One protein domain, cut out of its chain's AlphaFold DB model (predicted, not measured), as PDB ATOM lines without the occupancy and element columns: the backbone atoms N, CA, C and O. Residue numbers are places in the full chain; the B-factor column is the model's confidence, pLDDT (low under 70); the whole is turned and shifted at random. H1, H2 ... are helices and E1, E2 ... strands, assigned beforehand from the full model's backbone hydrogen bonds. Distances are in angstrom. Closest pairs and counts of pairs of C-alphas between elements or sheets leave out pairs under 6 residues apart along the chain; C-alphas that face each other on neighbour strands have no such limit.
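This is residues 3 to 39, 74 to 89, 116 to 154 and 171 to 209 of the 517 residues of the protein "Curli production assembly/transport component CsgG" of Stenotrophomonas sp. W1S232 (UniProt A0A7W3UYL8). A long, twisted sheet of three strands, E1, E2 and E3, has one long helix, H5, laid slantwise over one face, in two layers; the two run lengthwise through the body. Small helices lie round this core: H3 at one end of the long axis, H6 at the other, H4 before the start of H5, H2 running away from the sheet from its beginning near E1, and H1 off to the side beyond the edge strand E1. The printed part has 131 residues with six named helices and three named strands, in the order H1 H2 E1 E2 E3 H3 H4 H5 H6. The sheet's order is E1 - E2 - E3, all antiparallel, and the class is mixed, helices and strands. The whole is compact, with a radius of gyration of the C-alphas of 15.9 A, but elongated in outline, spanning 52 by 29 by 24 A.

In the sheet, E2, residues 117 to 128, is the inner strand, between the edge strands E1, residues 75 to 85, and E3, residues 134 to 145. E1 and E2 are antiparallel at 160 degrees between their directions; N 78 and O 125, 2.8 A apart, and N 123 and O 80, 2.8 A apart, are within hydrogen-bond range. E2 and E3 are an antiparallel hairpin at 166 degrees, with N 122 and O 140 at 2.8 A and N 138 and O 124 at 2.9 A. H5, residues 177 to 197, is on the sheet at a height over the sheet of 5.3 A, over E2 and E3. On the local plane its line and that of E3 stand at 32 degrees, only just slantwise to the strands. Its closest C-alphas to E3 are those of Gly 140 and Ala 189, 4.3 A apart; to E2, those of Val 120 and Ile 182, 6.2 A apart. H5 and E1 are near each other. H2, residues 21 to 32, only grazes the sheet, with its residues 21 to 25. H2 and H5 only just touch, with 3 pairs of C-alphas within 8 A, the closest those of Phe 28 and His 187 at 7.5 A; they run the same way at a steep tilt of 48 degrees. H4, residues 171 to 174, and H5 touch only at the corner by their link, the closest C-alphas being those of Tyr 173 and Gly 179 at 3.9 A. H3, residues 146 to 154, only grazes the sheet and is close to but not clearly touching H5, with the C-alphas of Trp 149 and Glu 177 at 6.5 A. H6, residues 202 to 208, also only grazes the sheet, and is apart from H5. H1, residues 9 to 15, is not on the sheet and touches no helix. Every O i to N i+4 pair is within hydrogen-bond range in H3, H5 and H6, against 2 of 3 in H1 and 7 of 8 in H2; H4 is too short for such a pair.

E1 measures 31.2 A from first to last C-alpha, E2 36.8 A, E3 34.5 A, H5 30.4 A and H2 16.6 A. C-alpha 75, where E1 begins, is at (31.037, 23.984, 60.648). H5 begins at C-alpha 177, (34.878, 29.074, 29.955), and H6 ends at C-alpha 208, (29.445, 15.424, 72.204).

The C-alphas of Ala 154 and Ala 208, the two farthest apart, are 53.9 A apart. Three cuts leave out residues 40 to 73, 90 to 115 and 155 to 170, with C-alpha gaps of 13.0 A, 4.6 A and 16.8 A. Of the links that are printed whole, each is tight. Mean pLDDT of the printed part is 73.9, and 50 residues are under 70: 6 to 20, 82 to 89, 116 to 120, 142 to 154 and 171 to 179.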
ATOM      1  N   ILE A   3      30.016  29.595  55.053       88.25
ATOM      2  CA  ILE A   3      31.021  29.626  53.982       88.25
ATOM      3  C   ILE A   3      31.852  30.899  54.153       88.25
ATOM      4  O   ILE A   3      31.281  31.973  54.379       88.25
ATOM      5  N   VAL A   4      33.174  30.770  54.116       83.06
ATOM      6  CA  VAL A   4      34.123  31.883  54.260       83.06
ATOM      7  C   VAL A   4      34.594  32.332  52.879       83.06
ATOM      8  O   VAL A   4      34.608  31.548  51.933       83.06
ATOM      9  N   GLU A   5      34.896  33.621  52.749       74.19
ATOM     10  CA  GLU A   5      35.531  34.157  51.545       74.19
ATOM     11  C   GLU A   5      37.021  33.775  51.555       74.19
ATOM     12  O   GLU A   5      37.633  33.860  52.615       74.19
ATOM     13  N   PRO A   6      37.597  33.335  50.426       60.78
ATOM     14  CA  PRO A   6      39.001  32.924  50.361       60.78
ATOM     15  C   PRO A   6      39.959  34.076  50.711       60.78
ATOM     16  O   PRO A   6      39.718  35.222  50.318       60.78
ATOM     17  N   ASP A   7      41.061  33.754  51.395       51.28
ATOM     18  CA  ASP A   7      42.078  34.719  51.848       51.28
ATOM     19  C   ASP A   7      42.849  35.370  50.677       51.28
ATOM     20  O   ASP A   7      43.347  36.490  50.799       51.28
ATOM     21  N   ASP A   8      42.861  34.732  49.499       51.44
ATOM     22  CA  ASP A   8      43.595  35.154  48.287       51.44
ATOM     23  C   ASP A   8      42.997  36.394  47.592       51.44
ATOM     24  O   ASP A   8      43.483  36.867  46.560       51.44
ATOM     25  N   GLY A   9      41.945  36.957  48.185       51.16
ATOM     26  CA  GLY A   9      41.537  38.327  47.949       51.16
ATOM     27  C   GLY A   9      40.615  38.519  46.750       51.16
ATOM     28  O   GLY A   9      40.699  37.893  45.693       51.16
ATOM     29  N   GLN A  10      39.733  39.502  46.904       55.75
ATOM     30  CA  GLN A  10      38.796  39.965  45.880       55.75
ATOM     31  C   GLN A  10      39.496  40.314  44.549       55.75
ATOM     32  O   GLN A  10      38.870  40.257  43.495       55.75
ATOM     33  N   ALA A  11      40.794  40.641  44.595       52.44
ATOM     34  CA  ALA A  11      41.625  40.999  43.450       52.44
ATOM     35  C   ALA A  11      41.852  39.837  42.467       52.44
ATOM     36  O   ALA A  11      41.785  40.060  41.257       52.44
ATOM     37  N   LEU A  12      42.060  38.608  42.960       61.69
ATOM     38  CA  LEU A  12      42.228  37.431  42.104       61.69
ATOM     39  C   LEU A  12      40.946  37.191  41.299       61.69
ATOM     40  O   LEU A  12      40.971  37.138  40.074       61.69
ATOM     41  N   TRP A  13      39.803  37.151  41.975       62.94
ATOM     42  CA  TRP A  13      38.497  36.902  41.360       62.94
ATOM     43  C   TRP A  13      38.034  38.037  40.438       62.94
ATOM     44  O   TRP A  13      37.530  37.780  39.342       62.94
ATOM     45  N   ALA A  14      38.294  39.290  40.826       62.66
ATOM     46  CA  ALA A  14      38.023  40.457  39.992       62.66
ATOM     47  C   ALA A  14      38.845  40.452  38.693       62.66
ATOM     48  O   ALA A  14      38.326  40.868  37.659       62.66
ATOM     49  N   SER A  15      40.080  39.930  38.709       58.47
ATOM     50  CA  SER A  15      40.906  39.802  37.496       58.47
ATOM     51  C   SER A  15      40.297  38.861  36.446       58.47
ATOM     52  O   SER A  15      40.488  39.067  35.249       58.47
ATOM     53  N   TYR A  16      39.487  37.889  36.879       59.81
ATOM     54  CA  TYR A  16      38.753  36.968  36.006       59.81
ATOM     55  C   TYR A  16      37.344  37.459  35.644       59.81
ATOM     56  O   TYR A  16      36.622  36.769  34.927       59.81
ATOM     57  N   GLY A  17      36.920  38.624  36.150       58.62
ATOM     58  CA  GLY A  17      35.545  39.107  35.998       58.62
ATOM     59  C   GLY A  17      34.506  38.209  36.680       58.62
ATOM     60  O   GLY A  17      33.326  38.261  36.331       58.62
ATOM     61  N   LEU A  18      34.932  37.371  37.631       63.84
ATOM     62  CA  LEU A  18      34.064  36.446  38.349       63.84
ATOM     63  C   LEU A  18      33.706  37.011  39.731       63.84
ATOM     64  O   LEU A  18      34.576  37.529  40.434       63.84
ATOM     65  N   PRO A  19      32.436  36.899  40.165       63.19
ATOM     66  CA  PRO A  19      32.074  37.193  41.545       63.19
ATOM     67  C   PRO A  19      32.696  36.146  42.473       63.19
ATOM     68  O   PRO A  19      33.001  35.041  42.040       63.19
ATOM     69  N   MET A  20      32.846  36.451  43.761       68.50
ATOM     70  CA  MET A  20      33.447  35.514  44.721       68.50
ATOM     71  C   MET A  20      32.757  34.136  44.727       68.50
ATOM     72  O   MET A  20      31.521  34.065  44.630       68.50
ATOM     73  N   PRO A  21      33.517  33.040  44.922       71.81
ATOM     74  CA  PRO A  21      33.000  31.671  44.846       71.81
ATOM     75  C   PRO A  21      31.957  31.376  45.929       71.81
ATOM     76  O   PRO A  21      31.105  30.511  45.747       71.81
ATOM     77  N   THR A  22      31.945  32.145  47.021       77.56
ATOM     78  CA  THR A  22      30.989  32.048  48.133       77.56
ATOM     79  C   THR A  22      29.530  32.040  47.673       77.56
ATOM     80  O   THR A  22      28.700  31.348  48.262       77.56
ATOM     81  N   ARG A  23      29.189  32.793  46.616       76.31
ATOM     82  CA  ARG A  23      27.813  32.853  46.087       76.31
ATOM     83  C   ARG A  23      27.413  31.562  45.377       76.31
ATOM     84  O   ARG A  23      26.298  31.097  45.578       76.31
ATOM     85  N   MET A  24      28.328  30.991  44.599       82.12
ATOM     86  CA  MET A  24      28.134  29.721  43.899       82.12
ATOM     87  C   MET A  24      28.136  28.546  44.883       82.12
ATOM     88  O   MET A  24      27.230  27.727  44.877       82.12
ATOM     89  N   LEU A  25      29.100  28.490  45.803       85.56
ATOM     90  CA  LEU A  25      29.158  27.431  46.812       85.56
ATOM     91  C   LEU A  25      27.911  27.422  47.702       85.56
ATOM     92  O   LEU A  25      27.429  26.360  48.085       85.56
ATOM     93  N   ARG A  26      27.333  28.595  47.986       86.00
ATOM     94  CA  ARG A  26      26.054  28.685  48.698       86.00
ATOM     95  C   ARG A  26      24.929  27.960  47.960       86.00
ATOM     96  O   ARG A  26      24.149  27.296  48.637       86.00
ATOM     97  N   SER A  27      24.844  28.056  46.629       82.56
ATOM     98  CA  SER A  27      23.805  27.342  45.877       82.56
ATOM     99  C   SER A  27      24.011  25.833  45.963       82.56
ATOM    100  O   SER A  27      23.068  25.142  46.320       82.56
ATOM    101  N   PHE A  28      25.240  25.334  45.799       82.50
ATOM    102  CA  PHE A  28      25.539  23.901  45.946       82.50
ATOM    103  C   PHE A  28      25.168  23.352  47.320       82.50
ATOM    104  O   PHE A  28      24.520  22.314  47.434       82.50
ATOM    105  N   VAL A  29      25.532  24.073  48.382       86.62
ATOM    106  CA  VAL A  29      25.229  23.637  49.746       86.62
ATOM    107  C   VAL A  29      23.719  23.681  50.005       86.62
ATOM    108  O   VAL A  29      23.180  22.748  50.594       86.62
ATOM    109  N   THR A  30      23.011  24.718  49.544       87.75
ATOM    110  CA  THR A  30      21.545  24.798  49.681       87.75
ATOM    111  C   THR A  30      20.822  23.730  48.853       87.75
ATOM    112  O   THR A  30      19.896  23.108  49.366       87.75
ATOM    113  N   GLU A  31      21.263  23.466  47.622       85.19
ATOM    114  CA  GLU A  31      20.721  22.423  46.739       85.19
ATOM    115  C   GLU A  31      20.934  21.018  47.313       85.19
ATOM    116  O   GLU A  31      20.044  20.178  47.213       85.19
ATOM    117  N   SER A  32      22.071  20.777  47.977       84.75
ATOM    118  CA  SER A  32      22.353  19.483  48.609       84.75
ATOM    119  C   SER A  32      21.364  19.123  49.718       84.75
ATOM    120  O   SER A  32      21.207  17.950  50.038       84.75
ATOM    121  N   SER A  33      20.689  20.107  50.325       86.94
ATOM    122  CA  SER A  33      19.789  19.958  51.482       86.94
ATOM    123  C   SER A  33      20.392  19.297  52.736       86.94
ATOM    124  O   SER A  33      19.739  19.253  53.776       86.94
ATOM    125  N   CYS A  34      21.655  18.862  52.692       87.12
ATOM    126  CA  CYS A  34      22.368  18.261  53.818       87.12
ATOM    127  C   CYS A  34      22.711  19.277  54.919       87.12
ATOM    128  O   CYS A  34      23.005  18.892  56.048       87.12
ATOM    129  N   TRP A  35      22.686  20.579  54.607       89.31
ATOM    130  CA  TRP A  35      23.180  21.626  55.495       89.31
ATOM    131  C   TRP A  35      22.260  22.841  55.536       89.31
ATOM    132  O   TRP A  35      21.841  23.371  54.509       89.31
ATOM    133  N   THR A  36      22.049  23.386  56.734       90.75
ATOM    134  CA  THR A  36      21.532  24.751  56.880       90.75
ATOM    135  C   THR A  36      22.677  25.750  56.725       90.75
ATOM    136  O   THR A  36      23.647  25.725  57.492       90.75
ATOM    137  N   VAL A  37      22.576  26.643  55.740       91.00
ATOM    138  CA  VAL A  37      23.588  27.677  55.485       91.00
ATOM    139  C   VAL A  37      23.286  28.929  56.301       91.00
ATOM    140  O   VAL A  37      22.165  29.432  56.293       91.00
ATOM    141  N   LEU A  38      24.301  29.455  56.985       91.19
ATOM    142  CA  LEU A  38      24.240  30.732  57.687       91.19
ATOM    143  C   LEU A  38      24.940  31.807  56.859       91.19
ATOM    144  O   LEU A  38      26.108  31.653  56.490       91.19
ATOM    145  N   ASP A  39      24.239  32.909  56.593       87.75
ATOM    146  CA  ASP A  39      24.844  34.078  55.960       87.75
ATOM    147  C   ASP A  39      25.668  34.864  56.991       87.75
ATOM    148  O   ASP A  39      25.219  35.106  58.112       87.75
ATOM    149  N   ASP A  74      28.038  25.549  63.222       91.50
ATOM    150  CA  ASP A  74      28.790  24.384  63.710       91.50
ATOM    151  C   ASP A  74      30.076  24.162  62.913       91.50
ATOM    152  O   ASP A  74      31.150  24.002  63.486       91.50
ATOM    153  N   PHE A  75      29.955  24.241  61.587       92.69
ATOM    154  CA  PHE A  75      31.037  23.984  60.648       92.69
ATOM    155  C   PHE A  75      31.278  25.171  59.720       92.69
ATOM    156  O   PHE A  75      30.338  25.891  59.342       92.69
ATOM    157  N   ILE A  76      32.537  25.336  59.336       92.06
ATOM    158  CA  ILE A  76      33.052  26.413  58.499       92.06
ATOM    159  C   ILE A  76      33.655  25.787  57.241       92.06
ATOM    160  O   ILE A  76      34.574  24.980  57.337       92.06
ATOM    161  N   LEU A  77      33.127  26.157  56.074       91.50
ATOM    162  CA  LEU A  77      33.628  25.738  54.770       91.50
ATOM    163  C   LEU A  77      34.528  26.833  54.195       91.50
ATOM    164  O   LEU A  77      34.089  27.979  54.043       91.50
ATOM    165  N   ILE A  78      35.762  26.463  53.871       87.81
ATOM    166  CA  ILE A  78      36.805  27.350  53.363       87.81
ATOM    167  C   ILE A  78      37.179  26.886  51.949       87.81
ATOM    168  O   ILE A  78      37.685  25.771  51.796       87.81
ATOM    169  N   PRO A  79      36.895  27.693  50.918       85.75
ATOM    170  CA  PRO A  79      37.351  27.439  49.561       85.75
ATOM    171  C   PRO A  79      38.721  28.058  49.286       85.75
ATOM    172  O   PRO A  79      39.016  29.132  49.796       85.75
ATOM    173  N   ASP A  80      39.511  27.400  48.443       76.56
ATOM    174  CA  ASP A  80      40.847  27.833  48.020       76.56
ATOM    175  C   ASP A  80      41.098  27.404  46.552       76.56
ATOM    176  O   ASP A  80      40.561  26.386  46.092       76.56
ATOM    177  N   ILE A  81      41.879  28.176  45.787       70.69
ATOM    178  CA  ILE A  81      42.341  27.807  44.439       70.69
ATOM    179  C   ILE A  81      43.824  27.427  44.493       70.69
ATOM    180  O   ILE A  81      44.700  28.276  44.624       70.69
ATOM    181  N   LEU A  82      44.122  26.152  44.240       61.34
ATOM    182  CA  LEU A  82      45.485  25.623  44.318       61.34
ATOM    183  C   LEU A  82      46.358  25.971  43.104       61.34
ATOM    184  O   LEU A  82      47.570  26.129  43.239       61.34
ATOM    185  N   SER A  83      45.786  26.021  41.896       57.03
ATOM    186  CA  SER A  83      46.540  26.309  40.666       57.03
ATOM    187  C   SER A  83      45.614  26.582  39.481       57.03
ATOM    188  O   SER A  83      44.567  25.947  39.330       57.03
ATOM    189  N   GLN A  84      46.030  27.504  38.611       47.69
ATOM    190  CA  GLN A  84      45.389  27.797  37.331       47.69
ATOM    191  C   GLN A  84      46.457  27.768  36.239       47.69
ATOM    192  O   GLN A  84      47.371  28.592  36.247       47.69
ATOM    193  N   ASN A  85      46.354  26.837  35.289       43.56
ATOM    194  CA  ASN A  85      47.241  26.819  34.127       43.56
ATOM    195  C   ASN A  85      46.453  27.244  32.883       43.56
ATOM    196  O   ASN A  85      45.491  26.582  32.494       43.56
ATOM    197  N   THR A  86      46.841  28.369  32.274       41.69
ATOM    198  CA  THR A  86      46.104  28.964  31.140       41.69
ATOM    199  C   THR A  86      46.556  28.414  29.777       41.69
ATOM    200  O   THR A  86      45.887  28.666  28.778       41.69
ATOM    201  N   ASP A  87      47.617  27.597  29.715       42.69
ATOM    202  CA  ASP A  87      48.201  27.128  28.447       42.69
ATOM    203  C   ASP A  87      48.736  25.678  28.507       42.69
ATOM    204  O   ASP A  87      49.911  25.418  28.248       42.69
ATOM    205  N   ALA A  88      47.889  24.684  28.800       40.84
ATOM    206  CA  ALA A  88      48.326  23.274  28.797       40.84
ATOM    207  C   ALA A  88      48.353  22.606  27.394       40.84
ATOM    208  O   ALA A  88      48.725  21.440  27.260       40.84
ATOM    209  N   GLY A  89      47.997  23.320  26.317       37.19
ATOM    210  CA  GLY A  89      47.745  22.726  24.996       37.19
ATOM    211  C   GLY A  89      48.611  23.270  23.858       37.19
ATOM    212  O   GLY A  89      48.170  24.107  23.079       37.19
ATOM    213  N   ARG A 116      44.002  25.484  23.231       50.41
ATOM    214  CA  ARG A 116      44.399  25.791  24.603       50.41
ATOM    215  C   ARG A 116      43.485  24.996  25.532       50.41
ATOM    216  O   ARG A 116      42.299  24.808  25.260       50.41
ATOM    217  N   GLN A 117      44.083  24.411  26.557       54.72
ATOM    218  CA  GLN A 117      43.381  23.684  27.607       54.72
ATOM    219  C   GLN A 117      43.509  24.532  28.863       54.72
ATOM    220  O   GLN A 117      44.627  24.916  29.222       54.72
ATOM    221  N   LYS A 118      42.374  24.860  29.477       59.38
ATOM    222  CA  LYS A 118      42.322  25.573  30.749       59.38
ATOM    223  C   LYS A 118      42.067  24.548  31.839       59.38
ATOM    224  O   LYS A 118      41.008  23.925  31.839       59.38
ATOM    225  N   THR A 119      43.027  24.394  32.745       61.75
ATOM    226  CA  THR A 119      42.920  23.505  33.910       61.75
ATOM    227  C   THR A 119      42.850  24.353  35.168       61.75
ATOM    228  O   THR A 119      43.680  25.248  35.361       61.75
ATOM    229  N   VAL A 120      41.879  24.060  36.030       68.31
ATOM    230  CA  VAL A 120      41.769  24.671  37.358       68.31
ATOM    231  C   VAL A 120      41.727  23.580  38.410       68.31
ATOM    232  O   VAL A 120      40.965  22.623  38.276       68.31
ATOM    233  N   SER A 121      42.511  23.765  39.467       74.25
ATOM    234  CA  SER A 121      42.486  22.935  40.668       74.25
ATOM    235  C   SER A 121      42.039  23.768  41.862       74.25
ATOM    236  O   SER A 121      42.579  24.845  42.114       74.25
ATOM    237  N   VAL A 122      41.058  23.263  42.602       81.12
ATOM    238  CA  VAL A 122      40.483  23.903  43.789       81.12
ATOM    239  C   VAL A 122      40.582  22.971  44.989       81.12
ATOM    240  O   VAL A 122      40.704  21.754  44.837       81.12
ATOM    241  N   MET A 123      40.486  23.550  46.176       82.81
ATOM    242  CA  MET A 123      40.439  22.838  47.442       82.81
ATOM    243  C   MET A 123      39.276  23.356  48.282       82.81
ATOM    244  O   MET A 123      38.981  24.551  48.311       82.81
ATOM    245  N   LEU A 124      38.601  22.441  48.965       87.69
ATOM    246  CA  LEU A 124      37.574  22.739  49.947       87.69
ATOM    247  C   LEU A 124      37.987  22.122  51.276       87.69
ATOM    248  O   LEU A 124      38.235  20.922  51.361       87.69
ATOM    249  N   THR A 125      38.018  22.942  52.320       88.75
ATOM    250  CA  THR A 125      38.326  22.501  53.682       88.75
ATOM    251  C   THR A 125      37.135  22.751  54.593       88.75
ATOM    252  O   THR A 125      36.575  23.849  54.609       88.75
ATOM    253  N   LEU A 126      36.748  21.735  55.362       91.31
ATOM    254  CA  LEU A 126      35.690  21.809  56.360       91.31
ATOM    255  C   LEU A 126      36.279  21.762  57.771       91.31
ATOM    256  O   LEU A 126      36.979  20.815  58.124       91.31
ATOM    257  N   VAL A 127      35.940  22.756  58.590       89.81
ATOM    258  CA  VAL A 127      36.455  22.912  59.959       89.81
ATOM    259  C   VAL A 127      35.310  22.955  60.968       89.81
ATOM    260  O   VAL A 127      34.306  23.631  60.732       89.81
ATOM    261  N   ASP A 128      35.454  22.276  62.107       90.75
ATOM    262  CA  ASP A 128      34.559  22.430  63.262       90.75
ATOM    263  C   ASP A 128      34.901  23.715  64.031       90.75
ATOM    264  O   ASP A 128      36.019  23.907  64.512       90.75
ATOM    265  N   SER A 129      33.922  24.610  64.169       90.38
ATOM    266  CA  SER A 129      34.091  25.906  64.842       90.38
ATOM    267  C   SER A 129      34.411  25.808  66.337       90.38
ATOM    268  O   SER A 129      34.943  26.759  66.908       90.38
ATOM    269  N   ARG A 130      34.070  24.693  66.990       87.44
ATOM    270  CA  ARG A 130      34.217  24.519  68.441       87.44
ATOM    271  C   ARG A 130      35.592  24.005  68.817       87.44
ATOM    272  O   ARG A 130      36.141  24.412  69.834       87.44
ATOM    273  N   THR A 131      36.114  23.079  68.019       86.31
ATOM    274  CA  THR A 131      37.383  22.391  68.286       86.31
ATOM    275  C   THR A 131      38.513  22.882  67.394       86.31
ATOM    276  O   THR A 131      39.667  22.572  67.667       86.31
ATOM    277  N   SER A 132      38.207  23.669  66.356       85.56
ATOM    278  CA  SER A 132      39.153  24.033  65.291       85.56
ATOM    279  C   SER A 132      39.747  22.811  64.573       85.56
ATOM    280  O   SER A 132      40.821  22.895  63.981       85.56
ATOM    281  N   GLU A 133      39.063  21.665  64.632       86.69
ATOM    282  CA  GLU A 133      39.467  20.436  63.951       86.69
ATOM    283  C   GLU A 133      39.091  20.521  62.470       86.69
ATOM    284  O   GLU A 133      37.949  20.834  62.124       86.69
ATOM    285  N   VAL A 134      40.047  20.221  61.591       89.19
ATOM    286  CA  VAL A 134      39.776  20.016  60.165       89.19
ATOM    287  C   VAL A 134      39.169  18.627  59.998       89.19
ATOM    288  O   VAL A 134      39.829  17.629  60.267       89.19
ATOM    289  N   LEU A 135      37.908  18.566  59.576       86.38
ATOM    290  CA  LEU A 135      37.157  17.313  59.460       86.38
ATOM    291  C   LEU A 135      37.335  16.647  58.100       86.38
ATOM    292  O   LEU A 135      37.380  15.424  58.018       86.38
ATOM    293  N   ALA A 136      37.415  17.449  57.041       87.69
ATOM    294  CA  ALA A 136      37.625  16.966  55.687       87.69
ATOM    295  C   ALA A 136      38.311  18.042  54.848       87.69
ATOM    296  O   ALA A 136      37.984  19.228  54.950       87.69
ATOM    297  N   THR A 137      39.216  17.603  53.982       87.56
ATOM    298  CA  THR A 137      39.806  18.426  52.932       87.56
ATOM    299  C   THR A 137      39.694  17.648  51.638       87.56
ATOM    300  O   THR A 137      40.245  16.556  51.530       87.56
ATOM    301  N   SER A 138      38.986  18.208  50.668       83.81
ATOM    302  CA  SER A 138      38.818  17.609  49.352       83.81
ATOM    303  C   SER A 138      39.352  18.541  48.276       83.81
ATOM    304  O   SER A 138      39.303  19.768  48.390       83.81
ATOM    305  N   THR A 139      39.868  17.950  47.208       80.44
ATOM    306  CA  THR A 139      40.324  18.674  46.026       80.44
ATOM    307  C   THR A 139      39.420  18.368  44.848       80.44
ATOM    308  O   THR A 139      38.759  17.333  44.796       80.44
ATOM    309  N   GLY A 140      39.377  19.283  43.891       74.94
ATOM    310  CA  GLY A 140      38.697  19.065  42.626       74.94
ATOM    311  C   GLY A 140      39.480  19.710  41.505       74.94
ATOM    312  O   GLY A 140      40.069  20.777  41.682       74.94
ATOM    313  N   ALA A 141      39.497  19.063  40.348       76.50
ATOM    314  CA  ALA A 141      40.153  19.590  39.168       76.50
ATOM    315  C   ALA A 141      39.235  19.432  37.967       76.50
ATOM    316  O   ALA A 141      38.647  18.376  37.753       76.50
ATOM    317  N   ALA A 142      39.127  20.483  37.169       68.50
ATOM    318  CA  ALA A 142      38.391  20.427  35.923       68.50
ATOM    319  C   ALA A 142      39.224  21.033  34.805       68.50
ATOM    320  O   ALA A 142      40.053  21.922  35.021       68.50
ATOM    321  N   GLU A 143      38.968  20.539  33.598       67.25
ATOM    322  CA  GLU A 143      39.636  20.976  32.384       67.25
ATOM    323  C   GLU A 143      38.586  21.216  31.309       67.25
ATOM    324  O   GLU A 143      37.677  20.403  31.126       67.25
ATOM    325  N   VAL A 144      38.713  22.317  30.573       60.47
ATOM    326  CA  VAL A 144      37.958  22.492  29.332       60.47
ATOM    327  C   VAL A 144      38.893  22.977  28.231       60.47
ATOM    328  O   VAL A 144      39.807  23.773  28.451       60.47
ATOM    329  N   SER A 145      38.701  22.410  27.043       58.34
ATOM    330  CA  SER A 145      39.419  22.786  25.827       58.34
ATOM    331  C   SER A 145      38.620  23.835  25.066       58.34
ATOM    332  O   SER A 145      37.402  23.676  24.942       58.34
ATOM    333  N   ASP A 146      39.301  24.801  24.439       57.25
ATOM    334  CA  ASP A 146      38.668  25.837  23.604       57.25
ATOM    335  C   ASP A 146      37.669  25.236  22.590       57.25
ATOM    336  O   ASP A 146      36.610  25.796  22.311       57.25
ATOM    337  N   LYS A 147      37.981  24.052  22.038       58.78
ATOM    338  CA  LYS A 147      37.130  23.344  21.063       58.78
ATOM    339  C   LYS A 147      35.870  22.762  21.696       58.78
ATOM    340  O   LYS A 147      34.811  22.768  21.073       58.78
ATOM    341  N   GLN A 148      35.983  22.247  22.917       57.34
ATOM    342  CA  GLN A 148      34.857  21.709  23.672       57.34
ATOM    343  C   GLN A 148      33.949  22.840  24.144       57.34
ATOM    344  O   GLN A 148      32.736  22.740  23.987       57.34
ATOM    345  N   TRP A 149      34.530  23.941  24.627       59.72
ATOM    346  CA  TRP A 149      33.781  25.151  24.944       59.72
ATOM    347  C   TRP A 149      33.053  25.695  23.716       59.72
ATOM    348  O   TRP A 149      31.851  25.926  23.774       59.72
ATOM    349  N   GLN A 150      33.736  25.819  22.575       57.47
ATOM    350  CA  GLN A 150      33.124  26.306  21.340       57.47
ATOM    351  C   GLN A 150      32.026  25.369  20.819       57.47
ATOM    352  O   GLN A 150      31.033  25.854  20.291       57.47
ATOM    353  N   LEU A 151      32.145  24.054  21.020       57.88
ATOM    354  CA  LEU A 151      31.084  23.093  20.713       57.88
ATOM    355  C   LEU A 151      29.884  23.218  21.670       57.88
ATOM    356  O   LEU A 151      28.744  23.155  21.216       57.88
ATOM    357  N   MET A 152      30.117  23.434  22.969       56.75
ATOM    358  CA  MET A 152      29.049  23.657  23.957       56.75
ATOM    359  C   MET A 152      28.338  24.999  23.743       56.75
ATOM    360  O   MET A 152      27.113  25.066  23.796       56.75
ATOM    361  N   ALA A 153      29.097  26.052  23.434       52.28
ATOM    362  CA  ALA A 153      28.587  27.382  23.129       52.28
ATOM    363  C   ALA A 153      27.873  27.435  21.765       52.28
ATOM    364  O   ALA A 153      26.866  28.122  21.629       52.28
ATOM    365  N   ALA A 154      28.343  26.679  20.764       49.28
ATOM    366  CA  ALA A 154      27.672  26.531  19.467       49.28
ATOM    367  C   ALA A 154      26.467  25.571  19.510       49.28
ATOM    368  O   ALA A 154      25.652  25.566  18.590       49.28
ATOM    369  N   GLY A 171      24.903  33.480  35.899       50.12
ATOM    370  CA  GLY A 171      25.564  33.570  34.597       50.12
ATOM    371  C   GLY A 171      27.088  33.725  34.609       50.12
ATOM    372  O   GLY A 171      27.723  33.291  33.666       50.12
ATOM    373  N   ALA A 172      27.741  34.289  35.628       53.31
ATOM    374  CA  ALA A 172      29.198  34.508  35.542       53.31
ATOM    375  C   ALA A 172      30.005  33.188  35.526       53.31
ATOM    376  O   ALA A 172      30.976  33.055  34.780       53.31
ATOM    377  N   TYR A 173      29.553  32.197  36.300       54.53
ATOM    378  CA  TYR A 173      30.163  30.866  36.376       54.53
ATOM    379  C   TYR A 173      29.626  29.886  35.322       54.53
ATOM    380  O   TYR A 173      30.264  28.878  35.057       54.53
ATOM    381  N   GLU A 174      28.474  30.164  34.713       59.34
ATOM    382  CA  GLU A 174      27.859  29.307  33.683       59.34
ATOM    383  C   GLU A 174      28.142  29.801  32.253       59.34
ATOM    384  O   GLU A 174      28.113  29.026  31.305       59.34
ATOM    385  N   ASN A 175      28.443  31.092  32.088       53.97
ATOM    386  CA  ASN A 175      28.560  31.761  30.789       53.97
ATOM    387  C   ASN A 175      30.016  32.077  30.401       53.97
ATOM    388  O   ASN A 175      30.260  32.691  29.363       53.97
ATOM    389  N   THR A 176      30.989  31.692  31.233       64.19
ATOM    390  CA  THR A 176      32.420  31.837  30.936       64.19
ATOM    391  C   THR A 176      33.114  30.480  30.955       64.19
ATOM    392  O   THR A 176      32.785  29.605  31.760       64.19
ATOM    393  N   GLU A 177      34.098  30.310  30.070       62.84
ATOM    394  CA  GLU A 177      34.878  29.074  29.955       62.84
ATOM    395  C   GLU A 177      35.585  28.749  31.280       62.84
ATOM    396  O   GLU A 177      35.461  27.648  31.813       62.84
ATOM    397  N   ILE A 178      36.243  29.752  31.867       65.81
ATOM    398  CA  ILE A 178      36.931  29.630  33.153       65.81
ATOM    399  C   ILE A 178      35.951  29.427  34.316       65.81
ATOM    400  O   ILE A 178      36.203  28.603  35.191       65.81
ATOM    401  N   GLY A 179      34.800  30.107  34.304       68.00
ATOM    402  CA  GLY A 179      33.767  29.950  35.323       68.00
ATOM    403  C   GLY A 179      33.168  28.548  35.334       68.00
ATOM    404  O   GLY A 179      32.972  27.983  36.407       68.00
ATOM    405  N   THR A 180      32.961  27.953  34.157       70.12
ATOM    406  CA  THR A 180      32.399  26.599  34.034       70.12
ATOM    407  C   THR A 180      33.378  25.556  34.562       70.12
ATOM    408  O   THR A 180      32.978  24.634  35.272       70.12
ATOM    409  N   VAL A 181      34.672  25.734  34.282       74.94
ATOM    410  CA  VAL A 181      35.740  24.882  34.818       74.94
ATOM    411  C   VAL A 181      35.841  25.026  36.338       74.94
ATOM    412  O   VAL A 181      35.812  24.024  37.044       74.94
ATOM    413  N   ILE A 182      35.875  26.254  36.864       77.06
ATOM    414  CA  ILE A 182      35.899  26.504  38.316       77.06
ATOM    415  C   ILE A 182      34.677  25.870  38.991       77.06
ATOM    416  O   ILE A 182      34.808  25.197  40.013       77.06
ATOM    417  N   ARG A 183      33.489  26.039  38.403       82.38
ATOM    418  CA  ARG A 183      32.242  25.457  38.902       82.38
ATOM    419  C   ARG A 183      32.315  23.935  38.954       82.38
ATOM    420  O   ARG A 183      31.961  23.356  39.979       82.38
ATOM    421  N   ALA A 184      32.773  23.297  37.878       80.44
ATOM    422  CA  ALA A 184      32.920  21.847  37.807       80.44
ATOM    423  C   ALA A 184      33.944  21.327  38.830       80.44
ATOM    424  O   ALA A 184      33.657  20.357  39.531       80.44
ATOM    425  N   ALA A 185      35.079  22.013  38.984       81.06
ATOM    426  CA  ALA A 185      36.105  21.663  39.962       81.06
ATOM    427  C   ALA A 185      35.564  21.748  41.401       81.06
ATOM    428  O   ALA A 185      35.705  20.800  42.171       81.06
ATOM    429  N   TYR A 186      34.868  22.833  41.757       83.31
ATOM    430  CA  TYR A 186      34.252  22.968  43.084       83.31
ATOM    431  C   TYR A 186      33.110  21.983  43.314       83.31
ATOM    432  O   TYR A 186      32.947  21.489  44.427       83.31
ATOM    433  N   HIS A 187      32.326  21.677  42.283       86.00
ATOM    434  CA  HIS A 187      31.269  20.678  42.373       86.00
ATOM    435  C   HIS A 187      31.845  19.286  42.654       86.00
ATOM    436  O   HIS A 187      31.328  18.580  43.517       86.00
ATOM    437  N   GLN A 188      32.927  18.908  41.968       84.06
ATOM    438  CA  GLN A 188      33.638  17.658  42.228       84.06
ATOM    439  C   GLN A 188      34.221  17.630  43.644       84.06
ATOM    440  O   GLN A 188      33.966  16.676  44.373       84.06
ATOM    441  N   ALA A 189      34.928  18.687  44.057       83.69
ATOM    442  CA  ALA A 189      35.482  18.783  45.406       83.69
ATOM    443  C   ALA A 189      34.381  18.659  46.474       83.69
ATOM    444  O   ALA A 189      34.542  17.946  47.463       83.69
ATOM    445  N   PHE A 190      33.234  19.313  46.270       87.38
ATOM    446  CA  PHE A 190      32.120  19.258  47.212       87.38
ATOM    447  C   PHE A 190      31.498  17.859  47.282       87.38
ATOM    448  O   PHE A 190      31.243  17.369  48.376       87.38
ATOM    449  N   HIS A 191      31.319  17.180  46.147       88.31
ATOM    450  CA  HIS A 191      30.837  15.795  46.137       88.31
ATOM    451  C   HIS A 191      31.802  14.848  46.842       88.31
ATOM    452  O   HIS A 191      31.362  14.043  47.658       88.31
ATOM    453  N   GLN A 192      33.104  14.970  46.576       86.81
ATOM    454  CA  GLN A 192      34.112  14.161  47.256       86.81
ATOM    455  C   GLN A 192      34.068  14.387  48.771       86.81
ATOM    456  O   GLN A 192      34.050  13.428  49.532       86.81
ATOM    457  N   MET A 193      33.931  15.642  49.208       87.12
ATOM    458  CA  MET A 193      33.769  15.965  50.624       87.12
ATOM    459  C   MET A 193      32.529  15.307  51.233       87.12
ATOM    460  O   MET A 193      32.591  14.829  52.358       87.12
ATOM    461  N   LEU A 194      31.398  15.271  50.519       88.88
ATOM    462  CA  LEU A 194      30.199  14.591  51.016       88.88
ATOM    463  C   LEU A 194      30.431  13.086  51.193       88.88
ATOM    464  O   LEU A 194      29.996  12.539  52.201       88.88
ATOM    465  N   PHE A 195      31.149  12.440  50.269       87.75
ATOM    466  CA  PHE A 195      31.530  11.031  50.412       87.75
ATOM    467  C   PHE A 195      32.481  10.802  51.593       87.75
ATOM    468  O   PHE A 195      32.277   9.870  52.368       87.75
ATOM    469  N   ASP A 196      33.475  11.670  51.781       85.25
ATOM    470  CA  ASP A 196      34.429  11.559  52.893       85.25
ATOM    471  C   ASP A 196      33.748  11.765  54.260       85.25
ATOM    472  O   ASP A 196      34.180  11.211  55.274       85.25
ATOM    473  N   LEU A 197      32.664  12.547  54.292       86.44
ATOM    474  CA  LEU A 197      31.883  12.835  55.493       86.44
ATOM    475  C   LEU A 197      30.745  11.842  55.748       86.44
ATOM    476  O   LEU A 197      30.253  11.796  56.872       86.44
ATOM    477  N   GLU A 198      30.338  11.033  54.768       87.88
ATOM    478  CA  GLU A 198      29.307   9.997  54.929       87.88
ATOM    479  C   GLU A 198      29.549   9.058  56.130       87.88
ATOM    480  O   GLU A 198      28.607   8.823  56.892       87.88
ATOM    481  N   PRO A 199      30.774   8.546  56.386       86.75
ATOM    482  CA  PRO A 199      31.023   7.703  57.556       86.75
ATOM    483  C   PRO A 199      31.089   8.483  58.880       86.75
ATOM    484  O   PRO A 199      31.195   7.870  59.946       86.75
ATOM    485  N   VAL A 200      31.072   9.819  58.849       85.00
ATOM    486  CA  VAL A 200      31.228  10.672  60.029       85.00
ATOM    487  C   VAL A 200      29.859  11.092  60.559       85.00
ATOM    488  O   VAL A 200      29.140  11.865  59.932       85.00
ATOM    489  N   ASP A 201      29.518  10.672  61.780       86.44
ATOM    490  CA  ASP A 201      28.324  11.182  62.464       86.44
ATOM    491  C   ASP A 201      28.567  12.603  62.997       86.44
ATOM    492  O   ASP A 201      28.988  12.839  64.137       86.44
ATOM    493  N   LEU A 202      28.317  13.577  62.126       85.50
ATOM    494  CA  LEU A 202      28.451  14.999  62.422       85.50
ATOM    495  C   LEU A 202      27.485  15.458  63.519       85.50
ATOM    496  O   LEU A 202      27.821  16.358  64.289       85.50
ATOM    497  N   LEU A 203      26.305  14.839  63.630       83.50
ATOM    498  CA  LEU A 203      25.322  15.207  64.646       83.50
ATOM    499  C   LEU A 203      25.779  14.740  66.029       83.50
ATOM    500  O   LEU A 203      25.739  15.523  66.981       83.50
ATOM    501  N   ALA A 204      26.269  13.503  66.137       84.44
ATOM    502  CA  ALA A 204      26.861  12.998  67.370       84.44
ATOM    503  C   ALA A 204      28.065  13.843  67.802       84.44
ATOM    504  O   ALA A 204      28.198  14.149  68.988       84.44
ATOM    505  N   ARG A 205      28.903  14.299  66.859       84.12
ATOM    506  CA  ARG A 205      30.019  15.214  67.156       84.12
ATOM    507  C   ARG A 205      29.545  16.539  67.743       84.12
ATOM    508  O   ARG A 205      30.052  16.951  68.784       84.12
ATOM    509  N   VAL A 206      28.535  17.172  67.143       82.69
ATOM    510  CA  VAL A 206      27.957  18.419  67.674       82.69
ATOM    511  C   VAL A 206      27.380  18.217  69.080       82.69
ATOM    512  O   VAL A 206      27.537  19.086  69.936       82.69
ATOM    513  N   GLN A 207      26.745  17.073  69.345       82.81
ATOM    514  CA  GLN A 207      26.175  16.754  70.660       82.81
ATOM    515  C   GLN A 207      27.238  16.437  71.723       82.81
ATOM    516  O   GLN A 207      27.047  16.776  72.893       82.81
ATOM    517  N   ALA A 208      28.337  15.794  71.326       78.50
ATOM    518  CA  ALA A 208      29.445  15.424  72.204       78.50
ATOM    519  C   ALA A 208      30.453  16.562  72.430       78.50
ATOM    520  O   ALA A 208      31.300  16.457  73.319       78.50
ATOM    521  N   ALA A 209      30.378  17.640  71.643       73.00
ATOM    522  CA  ALA A 209      31.304  18.756  71.741       73.00
ATOM    523  C   ALA A 209      31.270  19.409  73.140       73.00
ATOM    524  O   ALA A 209      30.201  19.533  73.754       73.00
TER     525      ALA A 209